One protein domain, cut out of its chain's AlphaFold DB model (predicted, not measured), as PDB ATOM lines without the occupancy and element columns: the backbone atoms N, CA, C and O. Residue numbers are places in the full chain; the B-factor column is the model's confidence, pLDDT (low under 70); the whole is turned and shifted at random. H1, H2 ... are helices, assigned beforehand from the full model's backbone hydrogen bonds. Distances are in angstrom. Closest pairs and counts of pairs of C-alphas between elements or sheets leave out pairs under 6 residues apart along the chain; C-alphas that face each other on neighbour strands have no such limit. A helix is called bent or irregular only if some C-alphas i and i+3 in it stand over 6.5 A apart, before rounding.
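Overview. This is residues 138 to 213, 224 to 236 and 271 to 329 of the 338 residues of an uncharacterized protein of Thraustotheca clavata (UniProt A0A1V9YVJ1). Short helices and long loops make a frame with few helix contacts round a thinly filled middle. The longest helix, H4, lies toward one side, H6 comes nearest to the middle and packs crosswise on H8, and H9 lies farthest out. The 148 printed residues include nine named helices, H1 to H9 in chain order, and no named strand; the class is all helix, though only 67 residues are in named elements. The whole is compact, with a radius of gyration of the C-alphas of 15.9 A, and its rounded outline spans 44 by 36 by 31 A.

Along the chain. Find C-alpha 198 at (6.828, -38.635, -35.589); from there H4, residues 198 to 209, runs 15.9 A to C-alpha 209 at (19.655, -30.377, -40.072). H4 is irregular, but only just: C-alphas 202 and 205 are 6.8 A apart. Before it, look for H1 at residues 161 to 170, 14.3 A long, H2 at 179 to 184 and H3 at 188 to 194. H3 is neither bent nor irregular, but only just: C-alphas 190 and 193 are 6.0 A apart. After it come H5 at 271 to 274, H6 at 279 to 285, H7 at 300 to 303 and H8 at 307 to 313. H9, residues 319 to 328, runs 14.5 A to C-alpha 328 at (-3.208, -37.874, -61.709).

Arrangement. Start at H4, which with residues 198 to 202 alone only just touches H6, with 3 pairs of C-alphas within 8 A. Their closest C-alphas, of Arg 198 and Met 283, are 6.6 A apart, and their lines are about perpendicular at 88 degrees. H3 is close to H4 but not clearly touching; the closest C-alphas, of Ile 192 and Phe 199, are 6.7 A apart. From H6 go on to H8, which it touches; the closest C-alphas, of Gly 285 and Tyr 311, are 5.1 A apart. Their lines are only just about perpendicular, at 71 degrees. H7 is close to H8 but not clearly touching, with the closest C-alphas, of Trp 300 and Gln 307, 7.8 A apart. H2 and H3 meet only through their link. H1, H5 and H9 touch no helix. In H1, H2, H6, H8 and H9 every O i to N i+4 pair is within hydrogen-bond range; in H3 2 of 3 are and in H4 6 of 8, while H5 and H7 are too short for such a pair.

Size, cuts and confidence. Look for the farthest C-alphas at Asn 213 and Ile 319, 45.2 A apart. Residues 214 to 223 and 237 to 270 are not printed; the C-alpha gaps across these cuts are 21.0 A and 10.4 A. The link from H6 to H7 is long. Mean pLDDT of the printed part is 77.6, with residues 143 to 158, 210 to 213 and 224 under 70.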
ATOM      1  N   TYR A 138     -15.132 -23.935 -45.849       80.94
ATOM      2  CA  TYR A 138     -14.503 -23.959 -47.177       80.94
ATOM      3  C   TYR A 138     -14.776 -22.721 -48.028       80.94
ATOM      4  O   TYR A 138     -14.056 -22.506 -48.998       80.94
ATOM      5  N   HIS A 139     -15.799 -21.926 -47.705       79.19
ATOM      6  CA  HIS A 139     -16.123 -20.714 -48.461       79.19
ATOM      7  C   HIS A 139     -16.016 -19.437 -47.629       79.19
ATOM      8  O   HIS A 139     -15.461 -18.459 -48.120       79.19
ATOM      9  N   GLN A 140     -16.522 -19.425 -46.395       72.88
ATOM     10  CA  GLN A 140     -16.632 -18.185 -45.614       72.88
ATOM     11  C   GLN A 140     -15.388 -17.898 -44.761       72.88
ATOM     12  O   GLN A 140     -15.002 -16.742 -44.630       72.88
ATOM     13  N   LEU A 141     -14.718 -18.930 -44.243       72.75
ATOM     14  CA  LEU A 141     -13.489 -18.823 -43.441       72.75
ATOM     15  C   LEU A 141     -12.219 -18.969 -44.294       72.75
ATOM     16  O   LEU A 141     -11.269 -19.647 -43.913       72.75
ATOM     17  N   THR A 142     -12.225 -18.364 -45.482       71.19
ATOM     18  CA  THR A 142     -11.113 -18.448 -46.445       71.19
ATOM     19  C   THR A 142     -10.208 -17.214 -46.435       71.19
ATOM     20  O   THR A 142      -9.228 -17.161 -47.180       71.19
ATOM     21  N   THR A 143     -10.519 -16.219 -45.599       65.00
ATOM     22  CA  THR A 143      -9.775 -14.958 -45.505       65.00
ATOM     23  C   THR A 143      -8.519 -15.089 -44.640       65.00
ATOM     24  O   THR A 143      -8.388 -15.971 -43.787       65.00
ATOM     25  N   ILE A 144      -7.563 -14.183 -44.864       60.38
ATOM     26  CA  ILE A 144      -6.241 -14.217 -44.216       60.38
ATOM     27  C   ILE A 144      -6.266 -13.860 -42.735       60.38
ATOM     28  O   ILE A 144      -5.390 -14.311 -41.999       60.38
ATOM     29  N   GLU A 145      -7.256 -13.094 -42.279       56.75
ATOM     30  CA  GLU A 145      -7.376 -12.720 -40.863       56.75
ATOM     31  C   GLU A 145      -7.506 -13.963 -39.964       56.75
ATOM     32  O   GLU A 145      -6.921 -14.008 -38.886       56.75
ATOM     33  N   SER A 146      -8.155 -15.022 -40.460       50.06
ATOM     34  CA  SER A 146      -8.189 -16.352 -39.832       50.06
ATOM     35  C   SER A 146      -6.940 -17.212 -40.074       50.06
ATOM     36  O   SER A 146      -6.797 -18.258 -39.452       50.06
ATOM     37  N   ALA A 147      -6.052 -16.808 -40.982       51.22
ATOM     38  CA  ALA A 147      -4.947 -17.619 -41.486       51.22
ATOM     39  C   ALA A 147      -3.558 -17.216 -40.968       51.22
ATOM     40  O   ALA A 147      -2.605 -17.929 -41.275       51.22
ATOM     41  N   MET A 148      -3.444 -16.088 -40.251       51.47
ATOM     42  CA  MET A 148      -2.210 -15.438 -39.772       51.47
ATOM     43  C   MET A 148      -0.903 -15.965 -40.388       51.47
ATOM     44  O   MET A 148      -0.277 -16.896 -39.882       51.47
ATOM     45  N   HIS A 149      -0.526 -15.293 -41.481       46.66
ATOM     46  CA  HIS A 149       0.782 -15.203 -42.138       46.66
ATOM     47  C   HIS A 149       1.753 -16.367 -41.888       46.66
ATOM     48  O   HIS A 149       2.391 -16.454 -40.839       46.66
ATOM     49  N   GLY A 150       1.924 -17.214 -42.911       47.78
ATOM     50  CA  GLY A 150       2.903 -18.296 -42.953       47.78
ATOM     51  C   GLY A 150       3.878 -18.138 -44.114       47.78
ATOM     52  O   GLY A 150       3.433 -18.157 -45.254       47.78
ATOM     53  N   LEU A 151       5.183 -18.018 -43.843       52.44
ATOM     54  CA  LEU A 151       6.210 -18.458 -44.791       52.44
ATOM     55  C   LEU A 151       7.606 -18.517 -44.152       52.44
ATOM     56  O   LEU A 151       8.353 -17.538 -44.162       52.44
ATOM     57  N   ARG A 152       8.023 -19.694 -43.690       49.03
ATOM     58  CA  ARG A 152       9.433 -20.052 -43.532       49.03
ATOM     59  C   ARG A 152       9.729 -21.376 -44.195       49.03
ATOM     60  O   ARG A 152       9.107 -22.400 -43.931       49.03
ATOM     61  N   SER A 153      10.784 -21.315 -44.998       42.88
ATOM     62  CA  SER A 153      11.261 -22.328 -45.925       42.88
ATOM     63  C   SER A 153      10.215 -22.688 -46.979       42.88
ATOM     64  O   SER A 153       9.092 -23.094 -46.692       42.88
ATOM     65  N   GLN A 154      10.628 -22.622 -48.237       47.69
ATOM     66  CA  GLN A 154      10.120 -23.524 -49.261       47.69
ATOM     67  C   GLN A 154      10.493 -24.961 -48.856       47.69
ATOM     68  O   GLN A 154      11.232 -25.628 -49.566       47.69
ATOM     69  N   SER A 155      10.068 -25.430 -47.679       49.12
ATOM     70  CA  SER A 155      10.058 -26.851 -47.397       49.12
ATOM     71  C   SER A 155       9.069 -27.387 -48.403       49.12
ATOM     72  O   SER A 155       7.869 -27.130 -48.325       49.12
ATOM     73  N   GLU A 156       9.610 -27.999 -49.439       57.09
ATOM     74  CA  GLU A 156       8.892 -28.479 -50.598       57.09
ATOM     75  C   GLU A 156       8.087 -29.724 -50.183       57.09
ATOM     76  O   GLU A 156       8.336 -30.833 -50.631       57.09
ATOM     77  N   LEU A 157       7.127 -29.564 -49.270       60.94
ATOM     78  CA  LEU A 157       6.387 -30.651 -48.620       60.94
ATOM     79  C   LEU A 157       5.396 -31.348 -49.561       60.94
ATOM     80  O   LEU A 157       4.658 -32.237 -49.150       60.94
ATOM     81  N   ALA A 158       5.376 -30.952 -50.833       69.69
ATOM     82  CA  ALA A 158       4.701 -31.693 -51.876       69.69
ATOM     83  C   ALA A 158       5.364 -33.066 -52.021       69.69
ATOM     84  O   ALA A 158       6.573 -33.155 -52.219       69.69
ATOM     85  N   TYR A 159       4.574 -34.130 -51.986       72.56
ATOM     86  CA  TYR A 159       5.056 -35.515 -52.018       72.56
ATOM     87  C   TYR A 159       5.669 -35.928 -53.365       72.56
ATOM     88  O   TYR A 159       6.623 -36.705 -53.402       72.56
ATOM     89  N   THR A 160       5.270 -35.281 -54.471       73.62
ATOM     90  CA  THR A 160       5.891 -35.451 -55.800       73.62
ATOM     91  C   THR A 160       6.334 -34.125 -56.433       73.62
ATOM     92  O   THR A 160       5.720 -33.076 -56.217       73.62
ATOM     93  N   LEU A 161       7.371 -34.170 -57.284       74.94
ATOM     94  CA  LEU A 161       7.867 -32.999 -58.032       74.94
ATOM     95  C   LEU A 161       6.810 -32.423 -58.987       74.94
ATOM     96  O   LEU A 161       6.681 -31.208 -59.127       74.94
ATOM     97  N   LYS A 162       6.001 -33.290 -59.614       75.88
ATOM     98  CA  LYS A 162       4.874 -32.866 -60.465       75.88
ATOM     99  C   LYS A 162       3.887 -32.000 -59.678       75.88
ATOM    100  O   LYS A 162       3.432 -30.971 -60.171       75.88
ATOM    101  N   ARG A 163       3.590 -32.394 -58.438       74.25
ATOM    102  CA  ARG A 163       2.686 -31.663 -57.547       74.25
ATOM    103  C   ARG A 163       3.302 -30.356 -57.071       74.25
ATOM    104  O   ARG A 163       2.625 -29.334 -57.097       74.25
ATOM    105  N   GLN A 164       4.584 -30.371 -56.715       75.19
ATOM    106  CA  GLN A 164       5.330 -29.165 -56.356       75.19
ATOM    107  C   GLN A 164       5.225 -28.096 -57.446       75.19
ATOM    108  O   GLN A 164       4.886 -26.950 -57.162       75.19
ATOM    109  N   LYS A 165       5.444 -28.491 -58.704       78.00
ATOM    110  CA  LYS A 165       5.290 -27.595 -59.850       78.00
ATOM    111  C   LYS A 165       3.864 -27.050 -59.958       78.00
ATOM    112  O   LYS A 165       3.689 -25.846 -60.087       78.00
ATOM    113  N   ARG A 166       2.850 -27.911 -59.819       76.44
ATOM    114  CA  ARG A 166       1.440 -27.493 -59.832       76.44
ATOM    115  C   ARG A 166       1.123 -26.455 -58.749       76.44
ATOM    116  O   ARG A 166       0.419 -25.501 -59.047       76.44
ATOM    117  N   TYR A 167       1.646 -26.605 -57.530       74.62
ATOM    118  CA  TYR A 167       1.442 -25.611 -56.467       74.62
ATOM    119  C   TYR A 167       2.037 -24.253 -56.817       74.62
ATOM    120  O   TYR A 167       1.391 -23.231 -56.612       74.62
ATOM    121  N   LEU A 168       3.262 -24.245 -57.348       76.00
ATOM    122  CA  LEU A 168       3.930 -23.012 -57.758       76.00
ATOM    123  C   LEU A 168       3.169 -22.300 -58.882       76.00
ATOM    124  O   LEU A 168       3.166 -21.071 -58.912       76.00
ATOM    125  N   ASP A 169       2.518 -23.072 -59.754       79.75
ATOM    126  CA  ASP A 169       1.773 -22.564 -60.902       79.75
ATOM    127  C   ASP A 169       0.331 -22.127 -60.536       79.75
ATOM    128  O   ASP A 169      -0.151 -21.141 -61.090       79.75
ATOM    129  N   LEU A 170      -0.363 -22.817 -59.611       78.56
ATOM    130  CA  LEU A 170      -1.804 -22.615 -59.340       78.56
ATOM    131  C   LEU A 170      -2.153 -22.072 -57.947       78.56
ATOM    132  O   LEU A 170      -3.102 -21.306 -57.826       78.56
ATOM    133  N   ASP A 171      -1.420 -22.457 -56.901       75.25
ATOM    134  CA  ASP A 171      -1.846 -22.258 -55.503       75.25
ATOM    135  C   ASP A 171      -0.840 -21.437 -54.676       75.25
ATOM    136  O   ASP A 171      -0.922 -21.385 -53.452       75.25
ATOM    137  N   LYS A 172       0.114 -20.757 -55.324       76.50
ATOM    138  CA  LYS A 172       1.165 -19.975 -54.645       76.50
ATOM    139  C   LYS A 172       0.617 -18.882 -53.714       76.50
ATOM    140  O   LYS A 172       1.276 -18.515 -52.747       76.50
ATOM    141  N   ALA A 173      -0.568 -18.350 -54.009       76.75
ATOM    142  CA  ALA A 173      -1.221 -17.319 -53.203       76.75
ATOM    143  C   ALA A 173      -2.072 -17.880 -52.042       76.75
ATOM    144  O   ALA A 173      -2.528 -17.103 -51.199       76.75
ATOM    145  N   ASN A 174      -2.280 -19.202 -51.993       79.75
ATOM    146  CA  ASN A 174      -3.078 -19.876 -50.976       79.75
ATOM    147  C   ASN A 174      -2.194 -20.293 -49.793       79.75
ATOM    148  O   ASN A 174      -1.389 -21.214 -49.886       79.75
ATOM    149  N   ALA A 175      -2.384 -19.657 -48.644       76.56
ATOM    150  CA  ALA A 175      -1.653 -19.925 -47.415       76.56
ATOM    151  C   ALA A 175      -1.829 -21.373 -46.899       76.56
ATOM    152  O   ALA A 175      -0.935 -21.894 -46.234       76.56
ATOM    153  N   ALA A 176      -2.922 -22.067 -47.245       77.62
ATOM    154  CA  ALA A 176      -3.197 -23.430 -46.779       77.62
ATOM    155  C   ALA A 176      -2.242 -24.501 -47.342       77.62
ATOM    156  O   ALA A 176      -2.159 -25.596 -46.783       77.62
ATOM    157  N   VAL A 177      -1.509 -24.214 -48.426       76.50
ATOM    158  CA  VAL A 177      -0.510 -25.152 -48.980       76.50
ATOM    159  C   VAL A 177       0.800 -25.144 -48.189       76.50
ATOM    160  O   VAL A 177       1.641 -26.027 -48.363       76.50
ATOM    161  N   TYR A 178       0.973 -24.169 -47.294       75.00
ATOM    162  CA  TYR A 178       2.143 -24.036 -46.442       75.00
ATOM    163  C   TYR A 178       1.848 -24.622 -45.061       75.00
ATOM    164  O   TYR A 178       1.054 -24.085 -44.290       75.00
ATOM    165  N   MET A 179       2.531 -25.719 -44.722       75.75
ATOM    166  CA  MET A 179       2.320 -26.448 -43.465       75.75
ATOM    167  C   MET A 179       2.451 -25.555 -42.227       75.75
ATOM    168  O   MET A 179       1.690 -25.699 -41.279       75.75
ATOM    169  N   GLU A 180       3.377 -24.600 -42.231       73.12
ATOM    170  CA  GLU A 180       3.560 -23.677 -41.109       73.12
ATOM    171  C   GLU A 180       2.315 -22.823 -40.831       73.12
ATOM    172  O   GLU A 180       1.960 -22.638 -39.669       73.12
ATOM    173  N   ALA A 181       1.614 -22.357 -41.873       73.69
ATOM    174  CA  ALA A 181       0.362 -21.616 -41.709       73.69
ATOM    175  C   ALA A 181      -0.710 -22.497 -41.051       73.69
ATOM    176  O   ALA A 181      -1.424 -22.057 -40.154       73.69
ATOM    177  N   VAL A 182      -0.785 -23.774 -41.437       76.81
ATOM    178  CA  VAL A 182      -1.693 -24.739 -40.801       76.81
ATOM    179  C   VAL A 182      -1.307 -24.965 -39.335       76.81
ATOM    180  O   VAL A 182      -2.172 -24.913 -38.467       76.81
ATOM    181  N   LEU A 183      -0.018 -25.143 -39.034       77.25
ATOM    182  CA  LEU A 183       0.479 -25.395 -37.676       77.25
ATOM    183  C   LEU A 183       0.270 -24.215 -36.709       77.25
ATOM    184  O   LEU A 183       0.208 -24.429 -35.502       77.25
ATOM    185  N   ARG A 184       0.154 -22.982 -37.219       73.69
ATOM    186  CA  ARG A 184      -0.195 -21.791 -36.420       73.69
ATOM    187  C   ARG A 184      -1.670 -21.728 -36.042       73.69
ATOM    188  O   ARG A 184      -2.004 -21.137 -35.023       73.69
ATOM    189  N   ASN A 185      -2.521 -22.343 -36.855       73.69
ATOM    190  CA  ASN A 185      -3.970 -22.352 -36.677       73.69
ATOM    191  C   ASN A 185      -4.468 -23.595 -35.923       73.69
ATOM    192  O   ASN A 185      -5.672 -23.833 -35.847       73.69
ATOM    193  N   ILE A 186      -3.556 -24.393 -35.359       80.50
ATOM    194  CA  ILE A 186      -3.885 -25.534 -34.502       80.50
ATOM    195  C   ILE A 186      -3.252 -25.379 -33.122       80.50
ATOM    196  O   ILE A 186      -2.253 -24.684 -32.940       80.50
ATOM    197  N   ASP A 187      -3.802 -26.104 -32.153       86.44
ATOM    198  CA  ASP A 187      -3.174 -26.283 -30.850       86.44
ATOM    199  C   ASP A 187      -1.919 -27.160 -30.985       86.44
ATOM    200  O   ASP A 187      -1.962 -28.392 -30.898       86.44
ATOM    201  N   LEU A 188      -0.783 -26.504 -31.232       82.81
ATOM    202  CA  LEU A 188       0.499 -27.170 -31.429       82.81
ATOM    203  C   LEU A 188       0.940 -27.957 -30.182       82.81
ATOM    204  O   LEU A 188       1.582 -29.001 -30.316       82.81
ATOM    205  N   ALA A 189       0.572 -27.492 -28.983       87.50
ATOM    206  CA  ALA A 189       0.932 -28.136 -27.722       87.50
ATOM    207  C   ALA A 189       0.260 -29.507 -27.576       87.50
ATOM    208  O   ALA A 189       0.899 -30.449 -27.109       87.50
ATOM    209  N   ASN A 190      -0.986 -29.641 -28.039       89.50
ATOM    210  CA  ASN A 190      -1.690 -30.924 -28.097       89.50
ATOM    211  C   ASN A 190      -1.343 -31.749 -29.351       89.50
ATOM    212  O   ASN A 190      -1.337 -32.982 -29.302       89.50
ATOM    213  N   TRP A 191      -1.002 -31.104 -30.469       85.62
ATOM    214  CA  TRP A 191      -0.640 -31.785 -31.717       85.62
ATOM    215  C   TRP A 191       0.663 -32.591 -31.617       85.62
ATOM    216  O   TRP A 191       0.710 -33.752 -32.026       85.62
ATOM    217  N   ILE A 192       1.728 -32.012 -31.055       86.75
ATOM    218  CA  ILE A 192       3.039 -32.677 -30.953       86.75
ATOM    219  C   ILE A 192       2.947 -34.047 -30.250       86.75
ATOM    220  O   ILE A 192       3.362 -35.038 -30.864       86.75
ATOM    221  N   PRO A 193       2.392 -34.167 -29.023       90.44
ATOM    222  CA  PRO A 193       2.275 -35.462 -28.356       90.44
ATOM    223  C   PRO A 193       1.318 -36.414 -29.087       90.44
ATOM    224  O   PRO A 193       1.579 -37.616 -29.118       90.44
ATOM    225  N   PHE A 194       0.271 -35.901 -29.746       88.69
ATOM    226  CA  PHE A 194      -0.654 -36.714 -30.544       88.69
ATOM    227  C   PHE A 194       0.049 -37.457 -31.692       88.69
ATOM    228  O   PHE A 194      -0.264 -38.614 -31.968       88.69
ATOM    229  N   THR A 195       1.057 -36.841 -32.314       89.44
ATOM    230  CA  THR A 195       1.854 -37.481 -33.381       89.44
ATOM    231  C   THR A 195       2.899 -38.484 -32.875       89.44
ATOM    232  O   THR A 195       3.633 -39.058 -33.683       89.44
ATOM    233  N   GLN A 196       2.998 -38.703 -31.558       89.81
ATOM    234  CA  GLN A 196       3.917 -39.666 -30.934       89.81
ATOM    235  C   GLN A 196       5.389 -39.450 -31.340       89.81
ATOM    236  O   GLN A 196       6.126 -40.396 -31.607       89.81
ATOM    237  N   GLY A 197       5.814 -38.187 -31.455       87.25
ATOM    238  CA  GLY A 197       7.189 -37.820 -31.825       87.25
ATOM    239  C   GLY A 197       7.526 -37.972 -33.312       87.25
ATOM    240  O   GLY A 197       8.593 -37.530 -33.737       87.25
ATOM    241  N   ARG A 198       6.618 -38.513 -34.137       89.62
ATOM    242  CA  ARG A 198       6.828 -38.635 -35.589       89.62
ATOM    243  C   ARG A 198       6.893 -37.277 -36.266       89.62
ATOM    244  O   ARG A 198       7.656 -37.108 -37.203       89.62
ATOM    245  N   PHE A 199       6.130 -36.288 -35.805       87.44
ATOM    246  CA  PHE A 199       6.200 -34.956 -36.409       87.44
ATOM    247  C   PHE A 199       7.601 -34.354 -36.270       87.44
ATOM    248  O   PHE A 199       8.152 -33.814 -37.230       87.44
ATOM    249  N   ASN A 200       8.217 -34.556 -35.105       86.88
ATOM    250  CA  ASN A 200       9.568 -34.091 -34.837       86.88
ATOM    251  C   ASN A 200      10.589 -34.811 -35.727       86.88
ATOM    252  O   ASN A 200      11.337 -34.138 -36.429       86.88
ATOM    253  N   SER A 201      10.561 -36.144 -35.781       87.62
ATOM    254  CA  SER A 201      11.543 -36.911 -36.563       87.62
ATOM    255  C   SER A 201      11.381 -36.776 -38.079       87.62
ATOM    256  O   SER A 201      12.353 -36.843 -38.826       87.62
ATOM    257  N   LYS A 202      10.151 -36.573 -38.561       86.06
ATOM    258  CA  LYS A 202       9.830 -36.531 -39.996       86.06
ATOM    259  C   LYS A 202       9.934 -35.152 -40.630       86.06
ATOM    260  O   LYS A 202      10.232 -35.072 -41.824       86.06
ATOM    261  N   PHE A 203       9.693 -34.098 -39.852       82.50
ATOM    262  CA  PHE A 203       9.686 -32.716 -40.331       82.50
ATOM    263  C   PHE A 203      10.724 -31.860 -39.607       82.50
ATOM    264  O   PHE A 203      11.618 -31.321 -40.255       82.50
ATOM    265  N   LEU A 204      10.638 -31.737 -38.278       81.06
ATOM    266  CA  LEU A 204      11.429 -30.742 -37.542       81.06
ATOM    267  C   LEU A 204      12.932 -31.043 -37.520       81.06
ATOM    268  O   LEU A 204      13.728 -30.138 -37.751       81.06
ATOM    269  N   GLU A 205      13.326 -32.290 -37.268       82.62
ATOM    270  CA  GLU A 205      14.729 -32.719 -37.252       82.62
ATOM    271  C   GLU A 205      15.399 -32.547 -38.632       82.62
ATOM    272  O   GLU A 205      16.447 -31.898 -38.704       82.62
ATOM    273  N   PRO A 206      14.792 -33.010 -39.747       79.75
ATOM    274  CA  PRO A 206      15.299 -32.744 -41.091       79.75
ATOM    275  C   PRO A 206      15.426 -31.251 -41.409       79.75
ATOM    276  O   PRO A 206      16.475 -30.830 -41.897       79.75
ATOM    277  N   ILE A 207      14.420 -30.434 -41.066       76.50
ATOM    278  CA  ILE A 207      14.479 -28.972 -41.245       76.50
ATOM    279  C   ILE A 207      15.652 -28.389 -40.450       76.50
ATOM    280  O   ILE A 207      16.445 -27.632 -41.008       76.50
ATOM    281  N   ALA A 208      15.809 -28.772 -39.181       75.69
ATOM    282  CA  ALA A 208      16.899 -28.302 -38.331       75.69
ATOM    283  C   ALA A 208      18.284 -28.698 -38.876       75.69
ATOM    284  O   ALA A 208      19.226 -27.914 -38.782       75.69
ATOM    285  N   SER A 209      18.402 -29.882 -39.484       74.31
ATOM    286  CA  SER A 209      19.655 -30.377 -40.072       74.31
ATOM    287  C   SER A 209      20.023 -29.727 -41.412       74.31
ATOM    288  O   SER A 209      21.189 -29.733 -41.801       74.31
ATOM    289  N   SER A 210      19.047 -29.157 -42.122       66.75
ATOM    290  CA  SER A 210      19.198 -28.724 -43.518       66.75
ATOM    291  C   SER A 210      19.953 -27.400 -43.721       66.75
ATOM    292  O   SER A 210      20.093 -26.954 -44.855       66.75
ATOM    293  N   ASN A 211      20.467 -26.756 -42.661       56.22
ATOM    294  CA  ASN A 211      21.171 -25.456 -42.698       56.22
ATOM    295  C   ASN A 211      20.438 -24.319 -43.450       56.22
ATOM    296  O   ASN A 211      20.992 -23.232 -43.622       56.22
ATOM    297  N   SER A 212      19.182 -24.509 -43.864       53.88
ATOM    298  CA  SER A 212      18.366 -23.468 -44.471       53.88
ATOM    299  C   SER A 212      17.871 -22.551 -43.361       53.88
ATOM    300  O   SER A 212      16.826 -22.834 -42.786       53.88
ATOM    301  N   ASN A 213      18.658 -21.523 -43.015       47.66
ATOM    302  CA  ASN A 213      18.338 -20.421 -42.096       47.66
ATOM    303  C   ASN A 213      17.018 -20.611 -41.331       47.66
ATOM    304  O   ASN A 213      15.998 -19.976 -41.613       47.66
ATOM    305  N   GLY A 224       2.530 -11.630 -49.938       68.19
ATOM    306  CA  GLY A 224       1.495 -11.557 -50.985       68.19
ATOM    307  C   GLY A 224       0.523 -12.745 -51.042       68.19
ATOM    308  O   GLY A 224      -0.063 -13.009 -52.091       68.19
ATOM    309  N   LEU A 225       0.358 -13.471 -49.933       74.06
ATOM    310  CA  LEU A 225      -0.718 -14.451 -49.778       74.06
ATOM    311  C   LEU A 225      -2.050 -13.693 -49.777       74.06
ATOM    312  O   LEU A 225      -2.117 -12.601 -49.212       74.06
ATOM    313  N   SER A 226      -3.089 -14.251 -50.404       75.00
ATOM    314  CA  SER A 226      -4.433 -13.631 -50.456       75.00
ATOM    315  C   SER A 226      -5.559 -14.533 -49.939       75.00
ATOM    316  O   SER A 226      -6.611 -14.027 -49.555       75.00
ATOM    317  N   GLU A 227      -5.333 -15.847 -49.856       78.31
ATOM    318  CA  GLU A 227      -6.384 -16.829 -49.572       78.31
ATOM    319  C   GLU A 227      -5.898 -17.908 -48.595       78.31
ATOM    320  O   GLU A 227      -4.707 -18.210 -48.539       78.31
ATOM    321  N   PHE A 228      -6.811 -18.525 -47.844       78.38
ATOM    322  CA  PHE A 228      -6.562 -19.723 -47.034       78.38
ATOM    323  C   PHE A 228      -7.671 -20.746 -47.287       78.38
ATOM    324  O   PHE A 228      -8.643 -20.864 -46.545       78.38
ATOM    325  N   ILE A 229      -7.550 -21.473 -48.394       81.50
ATOM    326  CA  ILE A 229      -8.560 -22.438 -48.832       81.50
ATOM    327  C   ILE A 229      -8.063 -23.845 -48.521       81.50
ATOM    328  O   ILE A 229      -7.112 -24.336 -49.135       81.50
ATOM    329  N   LEU A 230      -8.736 -24.508 -47.581       80.06
ATOM    330  CA  LEU A 230      -8.448 -25.891 -47.207       80.06
ATOM    331  C   LEU A 230      -8.898 -26.889 -48.280       80.06
ATOM    332  O   LEU A 230      -9.892 -26.689 -48.980       80.06
ATOM    333  N   GLN A 231      -8.205 -28.027 -48.348       79.62
ATOM    334  CA  GLN A 231      -8.620 -29.144 -49.190       79.62
ATOM    335  C   GLN A 231      -9.956 -29.728 -48.709       79.62
ATOM    336  O   GLN A 231     -10.157 -29.983 -47.516       79.62
ATOM    337  N   TYR A 232     -10.860 -29.975 -49.656       83.94
ATOM    338  CA  TYR A 232     -12.164 -30.552 -49.360       83.94
ATOM    339  C   TYR A 232     -12.052 -31.985 -48.826       83.94
ATOM    340  O   TYR A 232     -11.566 -32.877 -49.522       83.94
ATOM    341  N   GLY A 233     -12.599 -32.202 -47.630       84.38
ATOM    342  CA  GLY A 233     -12.668 -33.484 -46.945       84.38
ATOM    343  C   GLY A 233     -14.066 -33.746 -46.389       84.38
ATOM    344  O   GLY A 233     -14.707 -32.862 -45.819       84.38
ATOM    345  N   ASN A 234     -14.556 -34.980 -46.521       86.12
ATOM    346  CA  ASN A 234     -15.840 -35.399 -45.944       86.12
ATOM    347  C   ASN A 234     -15.732 -36.583 -44.970       86.12
ATOM    348  O   ASN A 234     -16.767 -37.007 -44.436       86.12
ATOM    349  N   ARG A 235     -14.505 -37.079 -44.743       85.06
ATOM    350  CA  ARG A 235     -14.186 -38.147 -43.788       85.06
ATOM    351  C   ARG A 235     -14.452 -37.735 -42.347       85.06
ATOM    352  O   ARG A 235     -15.027 -38.519 -41.615       85.06
ATOM    353  N   VAL A 236     -14.145 -36.498 -41.964       85.56
ATOM    354  CA  VAL A 236     -14.546 -35.937 -40.666       85.56
ATOM    355  C   VAL A 236     -15.621 -34.881 -40.895       85.56
ATOM    356  O   VAL A 236     -15.486 -34.001 -41.744       85.56
ATOM    357  N   THR A 271     -16.123 -40.538 -48.426       82.25
ATOM    358  CA  THR A 271     -15.603 -40.879 -49.759       82.25
ATOM    359  C   THR A 271     -14.284 -40.192 -50.108       82.25
ATOM    360  O   THR A 271     -13.561 -40.702 -50.961       82.25
ATOM    361  N   THR A 272     -13.929 -39.073 -49.457       83.12
ATOM    362  CA  THR A 272     -12.654 -38.375 -49.725       83.12
ATOM    363  C   THR A 272     -11.436 -39.175 -49.276       83.12
ATOM    364  O   THR A 272     -10.352 -38.923 -49.784       83.12
ATOM    365  N   GLY A 273     -11.618 -40.170 -48.398       76.06
ATOM    366  CA  GLY A 273     -10.570 -41.126 -48.029       76.06
ATOM    367  C   GLY A 273     -10.055 -41.969 -49.201       76.06
ATOM    368  O   GLY A 273      -8.981 -42.537 -49.095       76.06
ATOM    369  N   ASN A 274     -10.788 -42.022 -50.321       76.62
ATOM    370  CA  ASN A 274     -10.315 -42.663 -51.554       76.62
ATOM    371  C   ASN A 274      -9.377 -41.771 -52.383       76.62
ATOM    372  O   ASN A 274      -8.811 -42.238 -53.362       76.62
ATOM    373  N   LEU A 275      -9.300 -40.475 -52.065       76.25
ATOM    374  CA  LEU A 275      -8.484 -39.503 -52.794       76.25
ATOM    375  C   LEU A 275      -7.169 -39.234 -52.062       76.25
ATOM    376  O   LEU A 275      -6.132 -39.037 -52.688       76.25
ATOM    377  N   TYR A 276      -7.238 -39.177 -50.735       78.94
ATOM    378  CA  TYR A 276      -6.114 -38.940 -49.847       78.94
ATOM    379  C   TYR A 276      -6.450 -39.398 -48.424       78.94
ATOM    380  O   TYR A 276      -7.624 -39.435 -48.044       78.94
ATOM    381  N   ASP A 277      -5.422 -39.669 -47.619       80.19
ATOM    382  CA  ASP A 277      -5.578 -39.966 -46.194       80.19
ATOM    383  C   ASP A 277      -5.084 -38.813 -45.297       80.19
ATOM    384  O   ASP A 277      -4.627 -37.775 -45.773       80.19
ATOM    385  N   PHE A 278      -5.243 -38.932 -43.980       81.88
ATOM    386  CA  PHE A 278      -4.712 -37.950 -43.041       81.88
ATOM    387  C   PHE A 278      -3.182 -37.959 -43.031       81.88
ATOM    388  O   PHE A 278      -2.571 -39.021 -42.986       81.88
ATOM    389  N   LEU A 279      -2.575 -36.773 -42.905       82.75
ATOM    390  CA  LEU A 279      -1.120 -36.598 -42.792       82.75
ATOM    391  C   LEU A 279      -0.475 -37.527 -41.751       82.75
ATOM    392  O   LEU A 279       0.637 -38.008 -41.938       82.75
ATOM    393  N   ILE A 280      -1.167 -37.783 -40.637       85.31
ATOM    394  CA  ILE A 280      -0.653 -38.671 -39.596       85.31
ATOM    395  C   ILE A 280      -0.478 -40.113 -40.094       85.31
ATOM    396  O   ILE A 280       0.506 -40.748 -39.729       85.31
ATOM    397  N   ASN A 281      -1.373 -40.611 -40.952       86.44
ATOM    398  CA  ASN A 281      -1.284 -41.956 -41.523       86.44
ATOM    399  C   ASN A 281      -0.101 -42.051 -42.487       86.44
ATOM    400  O   ASN A 281       0.671 -43.002 -42.409       86.44
ATOM    401  N   ASP A 282       0.145 -41.007 -43.276       86.38
ATOM    402  CA  ASP A 282       1.328 -40.938 -44.135       86.38
ATOM    403  C   ASP A 282       2.624 -40.992 -43.303       86.38
ATOM    404  O   ASP A 282       3.579 -41.690 -43.646       86.38
ATOM    405  N   MET A 283       2.647 -40.340 -42.134       87.75
ATOM    406  CA  MET A 283       3.771 -40.413 -41.187       87.75
ATOM    407  C   MET A 283       3.945 -41.797 -40.535       87.75
ATOM    408  O   MET A 283       5.029 -42.101 -40.020       87.75
ATOM    409  N   PHE A 284       2.898 -42.627 -40.520       88.38
ATOM    410  CA  PHE A 284       2.977 -44.032 -40.120       88.38
ATOM    411  C   PHE A 284       3.446 -44.938 -41.263       88.38
ATOM    412  O   PHE A 284       4.191 -45.878 -40.990       88.38
ATOM    413  N   GLY A 285       3.059 -44.642 -42.506       87.81
ATOM    414  CA  GLY A 285       3.473 -45.401 -43.688       87.81
ATOM    415  C   GLY A 285       4.957 -45.267 -44.031       87.81
ATOM    416  O   GLY A 285       5.536 -46.159 -44.643       87.81
ATOM    417  N   VAL A 286       5.592 -44.179 -43.595       88.69
ATOM    418  CA  VAL A 286       7.001 -43.863 -43.864       88.69
ATOM    419  C   VAL A 286       7.935 -44.410 -42.769       88.69
ATOM    420  O   VAL A 286       7.731 -44.195 -41.568       88.69
ATOM    421  N   GLY A 287       9.013 -45.092 -43.173       86.38
ATOM    422  CA  GLY A 287       9.957 -45.780 -42.277       86.38
ATOM    423  C   GLY A 287      10.742 -44.837 -41.356       86.38
ATOM    424  O   GLY A 287      10.998 -43.697 -41.716       86.38
ATOM    425  N   ALA A 288      11.161 -45.287 -40.163       82.19
ATOM    426  CA  ALA A 288      11.644 -44.445 -39.047       82.19
ATOM    427  C   ALA A 288      12.741 -43.402 -39.378       82.19
ATOM    428  O   ALA A 288      12.654 -42.287 -38.870       82.19
ATOM    429  N   ASN A 289      13.668 -43.691 -40.296       85.00
ATOM    430  CA  ASN A 289      14.788 -42.798 -40.658       85.00
ATOM    431  C   ASN A 289      14.566 -41.985 -41.950       85.00
ATOM    432  O   ASN A 289      15.520 -41.451 -42.515       85.00
ATOM    433  N   GLN A 290      13.329 -41.935 -42.445       89.94
ATOM    434  CA  GLN A 290      12.961 -41.198 -43.656       89.94
ATOM    435  C   GLN A 290      12.319 -39.841 -43.324       89.94
ATOM    436  O   GLN A 290      11.677 -39.715 -42.279       89.94
ATOM    437  N   SER A 291      12.439 -38.857 -44.219       86.00
ATOM    438  CA  SER A 291      11.904 -37.494 -44.075       86.00
ATOM    439  C   SER A 291      10.870 -37.144 -45.152       86.00
ATOM    440  O   SER A 291      10.920 -37.672 -46.260       86.00
ATOM    441  N   PHE A 292       9.961 -36.215 -44.832       82.44
ATOM    442  CA  PHE A 292       9.045 -35.560 -45.780       82.44
ATOM    443  C   PHE A 292       9.587 -34.245 -46.356       82.44
ATOM    444  O   PHE A 292       8.952 -33.631 -47.213       82.44
ATOM    445  N   VAL A 293      10.731 -33.780 -45.864       78.56
ATOM    446  CA  VAL A 293      11.307 -32.485 -46.216       78.56
ATOM    447  C   VAL A 293      12.252 -32.706 -47.383       78.56
ATOM    448  O   VAL A 293      13.246 -33.420 -47.250       78.56
ATOM    449  N   ARG A 294      11.953 -32.115 -48.542       74.44
ATOM    450  CA  ARG A 294      12.855 -32.225 -49.692       74.44
ATOM    451  C   ARG A 294      14.176 -31.507 -49.456       74.44
ATOM    452  O   ARG A 294      14.289 -30.671 -48.566       74.44
ATOM    453  N   ASN A 295      15.170 -31.838 -50.280       72.19
ATOM    454  CA  ASN A 295      16.553 -31.376 -50.153       72.19
ATOM    455  C   ASN A 295      17.206 -31.748 -48.809       72.19
ATOM    456  O   ASN A 295      18.217 -31.164 -48.426       72.19
ATOM    457  N   THR A 296      16.651 -32.741 -48.108       74.50
ATOM    458  CA  THR A 296      17.275 -33.389 -46.949       74.50
ATOM    459  C   THR A 296      17.682 -34.813 -47.312       74.50
ATOM    460  O   THR A 296      17.216 -35.381 -48.300       74.50
ATOM    461  N   ASN A 297      18.577 -35.404 -46.523       74.50
ATOM    462  CA  ASN A 297      18.952 -36.799 -46.719       74.50
ATOM    463  C   ASN A 297      17.780 -37.721 -46.327       74.50
ATOM    464  O   ASN A 297      17.097 -37.468 -45.336       74.50
ATOM    465  N   ASN A 298      17.598 -38.823 -47.062       85.06
ATOM    466  CA  ASN A 298      16.576 -39.855 -46.822       85.06
ATOM    467  C   ASN A 298      15.118 -39.404 -47.020       85.06
ATOM    468  O   ASN A 298      14.240 -39.776 -46.237       85.06
ATOM    469  N   ILE A 299      14.823 -38.641 -48.072       86.56
ATOM    470  CA  ILE A 299      13.430 -38.394 -48.463       86.56
ATOM    471  C   ILE A 299      12.758 -39.734 -48.774       86.56
ATOM    472  O   ILE A 299      13.290 -40.540 -49.538       86.56
ATOM    473  N   TRP A 300      11.582 -39.977 -48.193       87.50
ATOM    474  CA  TRP A 300      10.865 -41.244 -48.385       87.50
ATOM    475  C   TRP A 300      10.592 -41.531 -49.868       87.50
ATOM    476  O   TRP A 300      10.745 -42.670 -50.305       87.50
ATOM    477  N   ALA A 301      10.276 -40.487 -50.641       83.19
ATOM    478  CA  ALA A 301       9.946 -40.572 -52.059       83.19
ATOM    479  C   ALA A 301      11.132 -41.000 -52.942       83.19
ATOM    480  O   ALA A 301      10.903 -41.604 -53.986       83.19
ATOM    481  N   ASP A 302      12.371 -40.718 -52.525       85.31
ATOM    482  CA  ASP A 302      13.581 -41.115 -53.263       85.31
ATOM    483  C   ASP A 302      13.997 -42.560 -52.949       85.31
ATOM    484  O   ASP A 302      14.691 -43.196 -53.739       85.31
ATOM    485  N   ILE A 303      13.579 -43.082 -51.790       86.94
ATOM    486  CA  ILE A 303      13.852 -44.460 -51.363       86.94
ATOM    487  C   ILE A 303      12.823 -45.410 -51.974       86.94
ATOM    488  O   ILE A 303      13.185 -46.381 -52.634       86.94
ATOM    489  N   ASP A 304      11.543 -45.130 -51.740       87.00
ATOM    490  CA  ASP A 304      10.425 -45.847 -52.340       87.00
ATOM    491  C   ASP A 304       9.202 -44.925 -52.361       87.00
ATOM    492  O   ASP A 304       8.561 -44.669 -51.336       87.00
ATOM    493  N   SER A 305       8.889 -44.437 -53.563       82.94
ATOM    494  CA  SER A 305       7.764 -43.548 -53.851       82.94
ATOM    495  C   SER A 305       6.393 -44.189 -53.645       82.94
ATOM    496  O   SER A 305       5.393 -43.479 -53.666       82.94
ATOM    497  N   THR A 306       6.316 -45.511 -53.479       84.25
ATOM    498  CA  THR A 306       5.049 -46.239 -53.329       84.25
ATOM    499  C   THR A 306       4.661 -46.487 -51.873       84.25
ATOM    500  O   THR A 306       3.525 -46.870 -51.623       84.25
ATOM    501  N   GLN A 307       5.539 -46.217 -50.896       87.69
ATOM    502  CA  GLN A 307       5.314 -46.544 -49.475       87.69
ATOM    503  C   GLN A 307       3.999 -45.996 -48.907       87.69
ATOM    504  O   GLN A 307       3.264 -46.719 -48.239       87.69
ATOM    505  N   ILE A 308       3.693 -44.725 -49.172       85.62
ATOM    506  CA  ILE A 308       2.483 -44.074 -48.651       85.62
ATOM    507  C   ILE A 308       1.231 -44.663 -49.304       85.62
ATOM    508  O   ILE A 308       0.261 -44.997 -48.626       85.62
ATOM    509  N   GLU A 309       1.267 -44.850 -50.620       83.06
ATOM    510  CA  GLU A 309       0.168 -45.445 -51.377       83.06
ATOM    511  C   GLU A 309      -0.067 -46.909 -50.975       83.06
ATOM    512  O   GLU A 309      -1.210 -47.332 -50.793       83.06
ATOM    513  N   ALA A 310       1.011 -47.656 -50.728       86.88
ATOM    514  CA  ALA A 310       0.973 -49.014 -50.210       86.88
ATOM    515  C   ALA A 310       0.383 -49.086 -48.803       86.88
ATOM    516  O   ALA A 310      -0.388 -49.999 -48.515       86.88
ATOM    517  N   TYR A 311       0.721 -48.131 -47.938       87.69
ATOM    518  CA  TYR A 311       0.191 -48.074 -46.581       87.69
ATOM    519  C   TYR A 311      -1.304 -47.733 -46.563       87.69
ATOM    520  O   TYR A 311      -2.073 -48.376 -45.852       87.69
ATOM    521  N   ASN A 312      -1.719 -46.755 -47.372       82.75
ATOM    522  CA  ASN A 312      -3.090 -46.247 -47.367       82.75
ATOM    523  C   ASN A 312      -4.072 -47.163 -48.120       82.75
ATOM    524  O   ASN A 312      -5.204 -47.345 -47.671       82.75
ATOM    525  N   TYR A 313      -3.659 -47.742 -49.254       82.12
ATOM    526  CA  TYR A 313      -4.555 -48.484 -50.157       82.12
ATOM    527  C   TYR A 313      -4.178 -49.952 -50.355       82.12
ATOM    528  O   TYR A 313      -5.015 -50.742 -50.796       82.12
ATOM    529  N   GLY A 314      -2.945 -50.333 -50.019       83.00
ATOM    530  CA  GLY A 314      -2.401 -51.647 -50.337       83.00
ATOM    531  C   GLY A 314      -1.976 -51.773 -51.802       83.00
ATOM    532  O   GLY A 314      -2.538 -51.158 -52.706       83.00
ATOM    533  N   ILE A 315      -0.967 -52.609 -52.040       82.31
ATOM    534  CA  ILE A 315      -0.503 -52.990 -53.380       82.31
ATOM    535  C   ILE A 315      -0.743 -54.504 -53.544       82.31
ATOM    536  O   ILE A 315      -0.468 -55.253 -52.603       82.31
ATOM    537  N   PRO A 316      -1.229 -54.986 -54.705       86.12
ATOM    538  CA  PRO A 316      -1.516 -54.229 -55.928       86.12
ATOM    539  C   PRO A 316      -2.766 -53.348 -55.823       86.12
ATOM    540  O   PRO A 316      -3.767 -53.742 -55.227       86.12
ATOM    541  N   LEU A 317      -2.712 -52.170 -56.454       84.75
ATOM    542  CA  LEU A 317      -3.865 -51.279 -56.580       84.75
ATOM    543  C   LEU A 317      -4.983 -51.955 -57.383       84.75
ATOM    544  O   LEU A 317      -4.739 -52.724 -58.317       84.75
ATOM    545  N   THR A 318      -6.233 -51.620 -57.063       86.12
ATOM    546  CA  THR A 318      -7.373 -52.037 -57.891       86.12
ATOM    547  C   THR A 318      -7.266 -51.438 -59.298       86.12
ATOM    548  O   THR A 318      -6.674 -50.377 -59.483       86.12
ATOM    549  N   ILE A 319      -7.882 -52.072 -60.303       87.75
ATOM    550  CA  ILE A 319      -7.841 -51.597 -61.704       87.75
ATOM    551  C   ILE A 319      -8.287 -50.131 -61.814       87.75
ATOM    552  O   ILE A 319      -7.675 -49.343 -62.532       87.75
ATOM    553  N   PHE A 320      -9.329 -49.757 -61.068       83.12
ATOM    554  CA  PHE A 320      -9.801 -48.377 -60.999       83.12
ATOM    555  C   PHE A 320      -8.742 -47.446 -60.399       83.12
ATOM    556  O   PHE A 320      -8.431 -46.409 -60.984       83.12
ATOM    557  N   MET A 321      -8.154 -47.831 -59.262       81.50
ATOM    558  CA  MET A 321      -7.147 -47.011 -58.593       81.50
ATOM    559  C   MET A 321      -5.890 -46.831 -59.444       81.50
ATOM    560  O   MET A 321      -5.354 -45.729 -59.516       81.50
ATOM    561  N   GLN A 322      -5.467 -47.881 -60.146       86.44
ATOM    562  CA  GLN A 322      -4.332 -47.833 -61.062       86.44
ATOM    563  C   GLN A 322      -4.606 -46.919 -62.265       86.44
ATOM    564  O   GLN A 322      -3.732 -46.156 -62.672       86.44
ATOM    565  N   ALA A 323      -5.814 -46.970 -62.835       86.12
ATOM    566  CA  ALA A 323      -6.188 -46.111 -63.956       86.12
ATOM    567  C   ALA A 323      -6.126 -44.626 -63.575       86.12
ATOM    568  O   ALA A 323      -5.610 -43.815 -64.345       86.12
ATOM    569  N   VAL A 324      -6.603 -44.279 -62.376       81.12
ATOM    570  CA  VAL A 324      -6.539 -42.904 -61.879       81.12
ATOM    571  C   VAL A 324      -5.107 -42.523 -61.497       81.12
ATOM    572  O   VAL A 324      -4.656 -41.469 -61.941       81.12
ATOM    573  N   HIS A 325      -4.353 -43.385 -60.804       81.06
ATOM    574  CA  HIS A 325      -2.928 -43.165 -60.512       81.06
ATOM    575  C   HIS A 325      -2.149 -42.791 -61.780       81.06
ATOM    576  O   HIS A 325      -1.377 -41.832 -61.799       81.06
ATOM    577  N   ASN A 326      -2.393 -43.502 -62.883       84.44
ATOM    578  CA  ASN A 326      -1.720 -43.243 -64.155       84.44
ATOM    579  C   ASN A 326      -2.058 -41.861 -64.752       84.44
ATOM    580  O   ASN A 326      -1.255 -41.318 -65.510       84.44
ATOM    581  N   GLN A 327      -3.224 -41.293 -64.429       81.25
ATOM    582  CA  GLN A 327      -3.655 -39.978 -64.909       81.25
ATOM    583  C   GLN A 327      -3.216 -38.833 -63.991       81.25
ATOM    584  O   GLN A 327      -2.733 -37.814 -64.485       81.25
ATOM    585  N   ILE A 328      -3.389 -38.976 -62.673       72.94
ATOM    586  CA  ILE A 328      -3.208 -37.874 -61.709       72.94
ATOM    587  C   ILE A 328      -1.952 -38.004 -60.834       72.94
ATOM    588  O   ILE A 328      -1.547 -37.016 -60.217       72.94
ATOM    589  N   GLY A 329      -1.304 -39.171 -60.820       75.31
ATOM    590  CA  GLY A 329      -0.207 -39.518 -59.914       75.31
ATOM    591  C   GLY A 329      -0.682 -40.207 -58.629       75.31
ATOM    592  O   GLY A 329      -1.841 -40.593 -58.518       75.31
TER     593      GLY A 329